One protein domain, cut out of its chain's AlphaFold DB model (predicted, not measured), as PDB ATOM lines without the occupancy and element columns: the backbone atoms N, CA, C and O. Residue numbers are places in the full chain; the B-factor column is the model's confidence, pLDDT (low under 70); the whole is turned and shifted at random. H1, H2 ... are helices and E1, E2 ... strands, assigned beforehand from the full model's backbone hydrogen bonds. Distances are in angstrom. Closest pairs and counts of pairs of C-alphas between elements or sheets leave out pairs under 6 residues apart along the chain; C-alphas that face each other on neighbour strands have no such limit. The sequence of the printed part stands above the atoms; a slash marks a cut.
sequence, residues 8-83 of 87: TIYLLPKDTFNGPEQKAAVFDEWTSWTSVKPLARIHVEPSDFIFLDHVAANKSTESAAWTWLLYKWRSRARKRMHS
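What this domain is: This is residues 8 to 83 of the 87 residues of an uncharacterized protein of Paenibacillus alvei (UniProt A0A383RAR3). With little regular structure, this is an open, strung-out chain: a small hairpin, E1 and E2, with a long loop between its strands, and a lone helix, H1, far off at the other end of a second long link. The printed part has 76 residues, in the order E1, E2, H1; the class is mixed, with 27 residues in named elements. The sheet E1 - E2 is antiparallel. The whole is extended, radius of gyration of the C-alphas 18.0 A, spanning 48 by 37 by 29 A.

Where its parts are: E1, residues 8 to 11, begins at C-alpha 8 (23.227, 130.501, 126.805). E2 is residues 40 to 44, 12.7 A long. H1, residues 64 to 81, runs 26.8 A to C-alpha 81 (39.320, 101.369, 109.636).

How they stand to each other: E1 and E2 form an antiparallel hairpin at 152 degrees, with N 9 and O 42 2.8 A apart, within hydrogen-bond range. Residues 17 to 18 pair antiparallel with 31 to 32. E1 and H1 are apart. In H1, 11 of 14 O i to N i+4 pairs are within hydrogen-bond range.

The domain as a whole: The C-alphas of Ser 35 and Ser 83, the two farthest apart, are 51.9 A apart. The printed part has no cut. Both links are long, 28 and 19 residues. pLDDT is under 70 at residues 21 to 27, 56 to 68 and 74 to 83.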
ATOM      1  N   THR A   8      22.415 129.523 126.082       93.75
ATOM      2  CA  THR A   8      23.227 130.501 126.805       93.75
ATOM      3  C   THR A   8      24.296 129.780 127.604       93.75
ATOM      4  O   THR A   8      23.984 128.936 128.444       93.75
ATOM      5  N   ILE A   9      25.554 130.136 127.358       93.00
ATOM      6  CA  ILE A   9      26.682 129.732 128.191       93.00
ATOM      7  C   ILE A   9      26.811 130.742 129.327       93.00
ATOM      8  O   ILE A   9      26.866 131.956 129.110       93.00
ATOM      9  N   TYR A  10      26.870 130.228 130.548       94.25
ATOM     10  CA  TYR A  10      27.099 131.015 131.748       94.25
ATOM     11  C   TYR A  10      28.545 130.850 132.197       94.25
ATOM     12  O   TYR A  10      29.012 129.729 132.379       94.25
ATOM     13  N   LEU A  11      29.237 131.968 132.418       94.00
ATOM     14  CA  LEU A  11      30.530 131.961 133.097       94.00
ATOM     15  C   LEU A  11      30.288 132.198 134.584       94.00
ATOM     16  O   LEU A  11      29.700 133.212 134.962       94.00
ATOM     17  N   LEU A  12      30.711 131.253 135.418       93.62
ATOM     18  CA  LEU A  12      30.495 131.270 136.863       93.62
ATOM     19  C   LEU A  12      31.844 131.422 137.588       93.62
ATOM     20  O   LEU A  12      32.846 130.891 137.106       93.62
ATOM     21  N   PRO A  13      31.898 132.141 138.725       91.94
ATOM     22  CA  PRO A  13      33.097 132.189 139.554       91.94
ATOM     23  C   PRO A  13      33.382 130.802 140.136       91.94
ATOM     24  O   PRO A  13      32.473 130.121 140.607       91.94
ATOM     25  N   LYS A  14      34.648 130.381 140.109       89.81
ATOM     26  CA  LYS A  14      35.059 129.045 140.564       89.81
ATOM     27  C   LYS A  14      35.023 128.899 142.087       89.81
ATOM     28  O   LYS A  14      34.784 127.804 142.577       89.81
ATOM     29  N   ASP A  15      35.248 129.986 142.818       88.62
ATOM     30  CA  ASP A  15      35.580 129.966 144.250       88.62
ATOM     31  C   ASP A  15      34.497 129.348 145.146       88.62
ATOM     32  O   ASP A  15      34.795 128.857 146.231       88.62
ATOM     33  N   THR A  16      33.239 129.346 144.701       87.12
ATOM     34  CA  THR A  16      32.116 128.770 145.452       87.12
ATOM     35  C   THR A  16      31.812 127.322 145.075       87.12
ATOM     36  O   THR A  16      30.919 126.715 145.675       87.12
ATOM     37  N   PHE A  17      32.498 126.763 144.076       89.88
ATOM     38  CA  PHE A  17      32.284 125.395 143.624       89.88
ATOM     39  C   PHE A  17      33.301 124.446 144.249       89.88
ATOM     40  O   PHE A  17      34.512 124.653 144.185       89.88
ATOM     41  N   ASN A  18      32.788 123.344 144.773       85.88
ATOM     42  CA  ASN A  18      33.573 122.193 145.164       85.88
ATOM     43  C   ASN A  18      33.660 121.264 143.955       85.88
ATOM     44  O   ASN A  18      32.639 120.914 143.353       85.88
ATOM     45  N   GLY A  19      34.889 120.905 143.580       77.81
ATOM     46  CA  GLY A  19      35.122 119.848 142.603       77.81
ATOM     47  C   GLY A  19      34.633 118.497 143.133       77.81
ATOM     48  O   GLY A  19      34.273 118.402 144.310       77.81
ATOM     49  N   PRO A  20      34.628 117.452 142.294       72.44
ATOM     50  CA  PRO A  20      34.186 116.132 142.714       72.44
ATOM     51  C   PRO A  20      34.976 115.703 143.955       72.44
ATOM     52  O   PRO A  20      36.200 115.550 143.916       72.44
ATOM     53  N   GLU A  21      34.281 115.554 145.087       61.22
ATOM     54  CA  GLU A  21      34.873 114.895 146.245       61.22
ATOM     55  C   GLU A  21      35.248 113.482 145.805       61.22
ATOM     56  O   GLU A  21      34.464 112.833 145.117       61.22
ATOM     57  N   GLN A  22      36.439 113.008 146.182       58.50
ATOM     58  CA  GLN A  22      36.962 111.674 145.861       58.50
ATOM     59  C   GLN A  22      36.130 110.558 146.523       58.50
ATOM     60  O   GLN A  22      36.594 109.823 147.392       58.50
ATOM     61  N   LYS A  23      34.864 110.443 146.148       53.72
ATOM     62  CA  LYS A  23      33.919 109.438 146.602       53.72
ATOM     63  C   LYS A  23      33.442 108.690 145.374       53.72
ATOM     64  O   LYS A  23      33.292 109.263 144.306       53.72
ATOM     65  N   ALA A  24      33.229 107.398 145.564       53.84
ATOM     66  CA  ALA A  24      33.022 106.351 144.567       53.84
ATOM     67  C   ALA A  24      31.811 106.510 143.606       53.84
ATOM     68  O   ALA A  24      31.353 105.520 143.037       53.84
ATOM     69  N   ALA A  25      31.264 107.716 143.432       50.81
ATOM     70  CA  ALA A  25      30.198 108.032 142.493       50.81
ATOM     71  C   ALA A  25      30.756 108.475 141.128       50.81
ATOM     72  O   ALA A  25      31.827 109.059 141.016       50.81
ATOM     73  N   VAL A  26      30.002 108.157 140.077       55.59
ATOM     74  CA  VAL A  26      30.450 107.982 138.682       55.59
ATOM     75  C   VAL A  26      30.464 109.291 137.863       55.59
ATOM     76  O   VAL A  26      30.567 109.250 136.638       55.59
ATOM     77  N   PHE A  27      30.357 110.459 138.502       58.00
ATOM     78  CA  PHE A  27      30.159 111.730 137.796       58.00
ATOM     79  C   PHE A  27      31.165 112.802 138.228       58.00
ATOM     80  O   PHE A  27      31.221 113.179 139.397       58.00
ATOM     81  N   ASP A  28      31.925 113.316 137.255       71.31
ATOM     82  CA  ASP A  28      32.885 114.421 137.405       71.31
ATOM     83  C   ASP A  28      32.165 115.785 137.457       71.31
ATOM     84  O   ASP A  28      32.377 116.669 136.622       71.31
ATOM     85  N   GLU A  29      31.256 115.954 138.417       80.31
ATOM     86  CA  GLU A  29      30.438 117.162 138.556       80.31
ATOM     87  C   GLU A  29      30.995 118.128 139.613       80.31
ATOM     88  O   GLU A  29      31.506 117.723 140.657       80.31
ATOM     89  N   TRP A  30      30.876 119.432 139.341       86.81
ATOM     90  CA  TRP A  30      31.208 120.506 140.281       86.81
ATOM     91  C   TRP A  30      29.924 121.045 140.909       86.81
ATOM     92  O   TRP A  30      28.959 121.329 140.201       86.81
ATOM     93  N   THR A  31      29.916 121.241 142.229       87.75
ATOM     94  CA  THR A  31      28.716 121.669 142.968       87.75
ATOM     95  C   THR A  31      28.994 122.871 143.859       87.75
ATOM     96  O   THR A  31      30.040 122.966 144.498       87.75
ATOM     97  N   SER A  32      28.049 123.810 143.918       89.69
ATOM     98  CA  SER A  32      28.107 124.963 144.818       89.69
ATOM     99  C   SER A  32      26.927 124.923 145.784       89.69
ATOM    100  O   SER A  32      25.786 124.746 145.364       89.69
ATOM    101  N   TRP A  33      27.205 125.076 147.081       88.44
ATOM    102  CA  TRP A  33      26.190 125.086 148.146       88.44
ATOM    103  C   TRP A  33      25.593 126.473 148.387       88.44
ATOM    104  O   TRP A  33      24.633 126.627 149.141       88.44
ATOM    105  N   THR A  34      26.173 127.493 147.763       91.50
ATOM    106  CA  THR A  34      25.718 128.873 147.842       91.50
ATOM    107  C   THR A  34      25.151 129.300 146.497       91.50
ATOM    108  O   THR A  34      25.539 128.802 145.444       91.50
ATOM    109  N   SER A  35      24.188 130.221 146.522       91.25
ATOM    110  CA  SER A  35      23.648 130.789 145.286       91.25
ATOM    111  C   SER A  35      24.731 131.598 144.569       91.25
ATOM    112  O   SER A  35      25.389 132.437 145.189       91.25
ATOM    113  N   VAL A  36      24.907 131.362 143.267       92.06
ATOM    114  CA  VAL A  36      25.978 131.974 142.472       92.06
ATOM    115  C   VAL A  36      25.397 132.885 141.399       92.06
ATOM    116  O   VAL A  36      24.571 132.469 140.585       92.06
ATOM    117  N   LYS A  37      25.874 134.135 141.353       93.56
ATOM    118  CA  LYS A  37      25.576 135.058 140.253       93.56
ATOM    119  C   LYS A  37      26.565 134.829 139.098       93.56
ATOM    120  O   LYS A  37      27.771 134.831 139.345       93.56
ATOM    121  N   PRO A  38      26.098 134.686 137.846       93.38
ATOM    122  CA  PRO A  38      26.993 134.585 136.700       93.38
ATOM    123  C   PRO A  38      27.835 135.845 136.498       93.38
ATOM    124  O   PRO A  38      27.324 136.959 136.620       93.38
ATOM    125  N   LEU A  39      29.103 135.655 136.133       95.19
ATOM    126  CA  LEU A  39      30.025 136.718 135.728       95.19
ATOM    127  C   LEU A  39      29.675 137.244 134.337       95.19
ATOM    128  O   LEU A  39      29.746 138.442 134.083       95.19
ATOM    129  N   ALA A  40      29.273 136.340 133.444       95.81
ATOM    130  CA  ALA A  40      28.856 136.679 132.094       95.81
ATOM    131  C   ALA A  40      27.826 135.682 131.560       95.81
ATOM    132  O   ALA A  40      27.704 134.547 132.037       95.81
ATOM    133  N   ARG A  41      27.104 136.134 130.536       95.31
ATOM    134  CA  ARG A  41      26.158 135.354 129.740       95.31
ATOM    135  C   ARG A  41      26.542 135.502 128.279       95.31
ATOM    136  O   ARG A  41      26.653 136.624 127.796       95.31
ATOM    137  N   ILE A  42      26.723 134.381 127.599       95.69
ATOM    138  CA  ILE A  42      27.053 134.342 126.178       95.69
ATOM    139  C   ILE A  42      25.904 133.634 125.483       95.69
ATOM    140  O   ILE A  42      25.642 132.463 125.758       95.69
ATOM    141  N   HIS A  43      25.196 134.356 124.622       94.31
ATOM    142  CA  HIS A  43      24.205 133.746 123.749       94.31
ATOM    143  C   HIS A  43      24.926 132.932 122.676       94.31
ATOM    144  O   HIS A  43      25.907 133.417 122.115       94.31
ATOM    145  N   VAL A  44      24.458 131.714 122.418       92.94
ATOM    146  CA  VAL A  44      25.077 130.813 121.441       92.94
ATOM    147  C   VAL A  44      24.029 130.192 120.538       92.94
ATOM    148  O   VAL A  44      22.939 129.830 120.983       92.94
ATOM    149  N   GLU A  45      24.390 130.033 119.275       90.94
ATOM    150  CA  GLU A  45      23.638 129.288 118.279       90.94
ATOM    151  C   GLU A  45      24.316 127.941 117.997       90.94
ATOM    152  O   GLU A  45      25.528 127.795 118.185       90.94
ATOM    153  N   PRO A  46      23.581 126.930 117.499       87.19
ATOM    154  CA  PRO A  46      24.179 125.657 117.100       87.19
ATOM    155  C   PRO A  46      25.349 125.806 116.113       87.19
ATOM    156  O   PRO A  46      26.295 125.024 116.163       87.19
ATOM    157  N   SER A  47      25.309 126.831 115.255       88.31
ATOM    158  CA  SER A  47      26.366 127.147 114.286       88.31
ATOM    159  C   SER A  47      27.699 127.550 114.918       88.31
ATOM    160  O   SER A  47      28.726 127.450 114.252       88.31
ATOM    161  N   ASP A  48      27.710 127.969 116.185       89.06
ATOM    162  CA  ASP A  48      28.935 128.371 116.887       89.06
ATOM    163  C   ASP A  48      29.788 127.155 117.307       89.06
ATOM    164  O   ASP A  48      30.938 127.300 117.727       89.06
ATOM    165  N   PHE A  49      29.253 125.932 117.175       86.56
ATOM    166  CA  PHE A  49      29.903 124.690 117.591       86.56
ATOM    167  C   PHE A  49      30.365 123.858 116.389       86.56
ATOM    168  O   PHE A  49      29.635 123.022 115.860       86.56
ATOM    169  N   ILE A  50      31.641 124.004 116.022       86.62
ATOM    170  CA  ILE A  50      32.280 123.312 114.881       86.62
ATOM    171  C   ILE A  50      32.186 121.777 114.986       86.62
ATOM    172  O   ILE A  50      32.165 121.071 113.982       86.62
ATOM    173  N   PHE A  51      32.102 121.244 116.206       81.25
ATOM    174  CA  PHE A  51      32.030 119.804 116.462       81.25
ATOM    175  C   PHE A  51      30.624 119.301 116.783       81.25
ATOM    176  O   PHE A  51      30.494 118.182 117.277       81.25
ATOM    177  N   LEU A  52      29.575 120.085 116.520       78.00
ATOM    178  CA  LEU A  52      28.207 119.712 116.880       78.00
ATOM    179  C   LEU A  52      27.819 118.316 116.357       78.00
ATOM    180  O   LEU A  52      27.282 117.502 117.110       78.00
ATOM    181  N   ASP A  53      28.183 118.004 115.113       76.25
ATOM    182  CA  ASP A  53      27.889 116.715 114.468       76.25
ATOM    183  C   ASP A  53      28.831 115.572 114.890       76.25
ATOM    184  O   ASP A  53      28.607 114.402 114.570       76.25
ATOM    185  N   HIS A  54      29.881 115.891 115.645       74.00
ATOM    186  CA  HIS A  54      30.878 114.936 116.124       74.00
ATOM    187  C   HIS A  54      30.620 114.472 117.565       74.00
ATOM    188  O   HIS A  54      31.341 113.605 118.069       74.00
ATOM    189  N   VAL A  55      29.579 114.995 118.226       70.62
ATOM    190  CA  VAL A  55      29.217 114.640 119.603       70.62
ATOM    191  C   VAL A  55      28.030 113.673 119.626       70.62
ATOM    192  O   VAL A  55      26.964 113.920 119.063       70.62
ATOM    193  N   ALA A  56      28.189 112.547 120.324       63.03
ATOM    194  CA  ALA A  56      27.102 111.600 120.546       63.03
ATOM    195  C   ALA A  56      26.206 112.082 121.699       63.03
ATOM    196  O   ALA A  56      26.521 111.876 122.866       63.03
ATOM    197  N   ALA A  57      25.071 112.705 121.381       63.44
ATOM    198  CA  ALA A  57      24.088 113.098 122.388       63.44
ATOM    199  C   ALA A  57      23.102 111.955 122.683       63.44
ATOM    200  O   ALA A  57      22.366 111.529 121.785       63.44
ATOM    201  N   ASN A  58      23.035 111.515 123.945       57.03
ATOM    202  CA  ASN A  58      22.038 110.549 124.414       57.03
ATOM    203  C   ASN A  58      20.621 111.104 124.160       57.03
ATOM    204  O   ASN A  58      20.346 112.266 124.467       57.03
ATOM    205  N   LYS A  59      19.724 110.330 123.537       54.44
ATOM    206  CA  LYS A  59      18.315 110.734 123.414       54.44
ATOM    207  C   LYS A  59      17.607 110.332 124.702       54.44
ATOM    208  O   LYS A  59      17.702 109.182 125.107       54.44
ATOM    209  N   SER A  60      16.865 111.249 125.315       53.00
ATOM    210  CA  SER A  60      16.062 110.980 126.519       53.00
ATOM    211  C   SER A  60      15.010 109.874 126.326       53.00
ATOM    212  O   SER A  60      14.519 109.321 127.302       53.00
ATOM    213  N   THR A  61      14.694 109.523 125.077       57.91
ATOM    214  CA  THR A  61      13.800 108.426 124.677       57.91
ATOM    215  C   THR A  61      14.506 107.104 124.354       57.91
ATOM    216  O   THR A  61      13.831 106.117 124.073       57.91
ATOM    217  N   GLU A  62      15.841 107.044 124.378       51.28
ATOM    218  CA  GLU A  62      16.582 105.798 124.165       51.28
ATOM    219  C   GLU A  62      16.958 105.183 125.521       51.28
ATOM    220  O   GLU A  62      17.573 105.819 126.375       51.28
ATOM    221  N   SER A  63      16.564 103.922 125.727       58.72
ATOM    222  CA  SER A  63      16.987 103.123 126.880       58.72
ATOM    223  C   SER A  63      18.510 103.190 127.026       58.72
ATOM    224  O   SER A  63      19.233 103.002 126.047       58.72
ATOM    225  N   ALA A  64      19.007 103.399 128.249       61.41
ATOM    226  CA  ALA A  64      20.442 103.442 128.545       61.41
ATOM    227  C   ALA A  64      21.204 102.211 128.001       61.41
ATOM    228  O   ALA A  64      22.369 102.318 127.606       61.41
ATOM    229  N   ALA A  65      20.526 101.061 127.898       65.00
ATOM    230  CA  ALA A  65      21.067  99.849 127.289       65.00
ATOM    231  C   ALA A  65      21.349 100.014 125.783       65.00
ATOM    232  O   ALA A  65      22.371  99.536 125.288       65.00
ATOM    233  N   TRP A  66      20.487 100.732 125.057       65.44
ATOM    234  CA  TRP A  66      20.658 101.007 123.630       65.44
ATOM    235  C   TRP A  66      21.799 101.993 123.370       65.44
ATOM    236  O   TRP A  66      22.626 101.765 122.483       65.44
ATOM    237  N   THR A  67      21.917 103.032 124.194       64.00
ATOM    238  CA  THR A  67      23.017 104.001 124.098       64.00
ATOM    239  C   THR A  67      24.374 103.330 124.326       64.00
ATOM    240  O   THR A  67      25.310 103.552 123.552       64.00
ATOM    241  N   TRP A  68      24.476 102.427 125.312       69.19
ATOM    242  CA  TRP A  68      25.689 101.635 125.545       69.19
ATOM    243  C   TRP A  68      26.006 100.676 124.386       69.19
ATOM    244  O   TRP A  68      27.163 100.582 123.959       69.19
ATOM    245  N   LEU A  69      24.994  99.997 123.830       76.56
ATOM    246  CA  LEU A  69      25.182  99.068 122.710       76.56
ATOM    247  C   LEU A  69      25.687  99.797 121.453       76.56
ATOM    248  O   LEU A  69      26.671  99.372 120.840       76.56
ATOM    249  N   LEU A  70      25.067 100.933 121.108       71.94
ATOM    250  CA  LEU A  70      25.457 101.759 119.962       71.94
ATOM    251  C   LEU A  70      26.849 102.370 120.142       71.94
ATOM    252  O   LEU A  70      27.629 102.399 119.188       71.94
ATOM    253  N   TYR A  71      27.192 102.819 121.354       70.31
ATOM    254  CA  TYR A  71      28.541 103.286 121.676       70.31
ATOM    255  C   TYR A  71      29.586 102.196 121.412       70.31
ATOM    256  O   TYR A  71      30.566 102.420 120.696       70.31
ATOM    257  N   LYS A  72      29.354 100.980 121.924       72.81
ATOM    258  CA  LYS A  72      30.289  99.858 121.773       72.81
ATOM    259  C   LYS A  72      30.465  99.451 120.310       72.81
ATOM    260  O   LYS A  72      31.577  99.122 119.892       72.81
ATOM    261  N   TRP A  73      29.392  99.508 119.522       73.44
ATOM    262  CA  TRP A  73      29.421  99.177 118.099       73.44
ATOM    263  C   TRP A  73      30.180 100.229 117.275       73.44
ATOM    264  O   TRP A  73      31.093  99.881 116.525       73.44
ATOM    265  N   ARG A  74      29.910 101.524 117.505       69.94
ATOM    266  CA  ARG A  74      30.614 102.648 116.852       69.94
ATOM    267  C   ARG A  74      32.112 102.672 117.175       69.94
ATOM    268  O   ARG A  74      32.934 102.929 116.296       69.94
ATOM    269  N   SER A  75      32.492 102.341 118.408       62.84
ATOM    270  CA  SER A  75      33.901 102.245 118.813       62.84
ATOM    271  C   SER A  75      34.626 101.042 118.192       62.84
ATOM    272  O   SER A  75      35.810 101.135 117.872       62.84
ATOM    273  N   ARG A  76      33.926  99.924 117.951       62.19
ATOM    274  CA  ARG A  76      34.487  98.738 117.274       62.19
ATOM    275  C   ARG A  76      34.610  98.910 115.759       62.19
ATOM    276  O   ARG A  76      35.595  98.448 115.192       62.19
ATOM    277  N   ALA A  77      33.673  99.608 115.119       63.25
ATOM    278  CA  ALA A  77      33.754  99.931 113.694       63.25
ATOM    279  C   ALA A  77      34.982 100.805 113.369       63.25
ATOM    280  O   ALA A  77      35.688 100.539 112.401       63.25
ATOM    281  N   ARG A  78      35.320 101.772 114.236       56.81
ATOM    282  CA  ARG A  78      36.518 102.617 114.071       56.81
ATOM    283  C   ARG A  78      37.843 101.855 114.188       56.81
ATOM    284  O   ARG A  78      38.771 102.158 113.446       56.81
ATOM    285  N   LYS A  79      37.926 100.813 115.030       52.88
ATOM    286  CA  LYS A  79      39.117  99.937 115.081       52.88
ATOM    287  C   LYS A  79      39.355  99.171 113.771       52.88
ATOM    288  O   LYS A  79      40.503  98.864 113.467       52.88
ATOM    289  N   ARG A  80      38.305  98.899 112.984       52.72
ATOM    290  CA  ARG A  80      38.423  98.222 111.679       52.72
ATOM    291  C   ARG A  80      38.938  99.126 110.556       52.72
ATOM    292  O   ARG A  80      39.559  98.618 109.638       52.72
ATOM    293  N   MET A  81      38.752 100.447 110.636       48.16
ATOM    294  CA  MET A  81      39.320 101.369 109.636       48.16
ATOM    295  C   MET A  81      40.826 101.605 109.825       48.16
ATOM    296  O   MET A  81      41.528 101.823 108.845       48.16
ATOM    297  N   HIS A  82      41.346 101.476 111.052       48.97
ATOM    298  CA  HIS A  82      42.789 101.563 111.329       48.97
ATOM    299  C   HIS A  82      43.566 100.254 111.109       48.97
ATOM    300  O   HIS A  82      44.764 100.213 111.359       48.97
ATOM    301  N   SER A  83      42.902  99.188 110.655       49.66
ATOM    302  CA  SER A  83      43.528  97.891 110.351       49.66
ATOM    303  C   SER A  83      43.576  97.584 108.851       49.66
ATOM    304  O   SER A  83      43.723  96.429 108.466       49.66
TER     305      SER A  83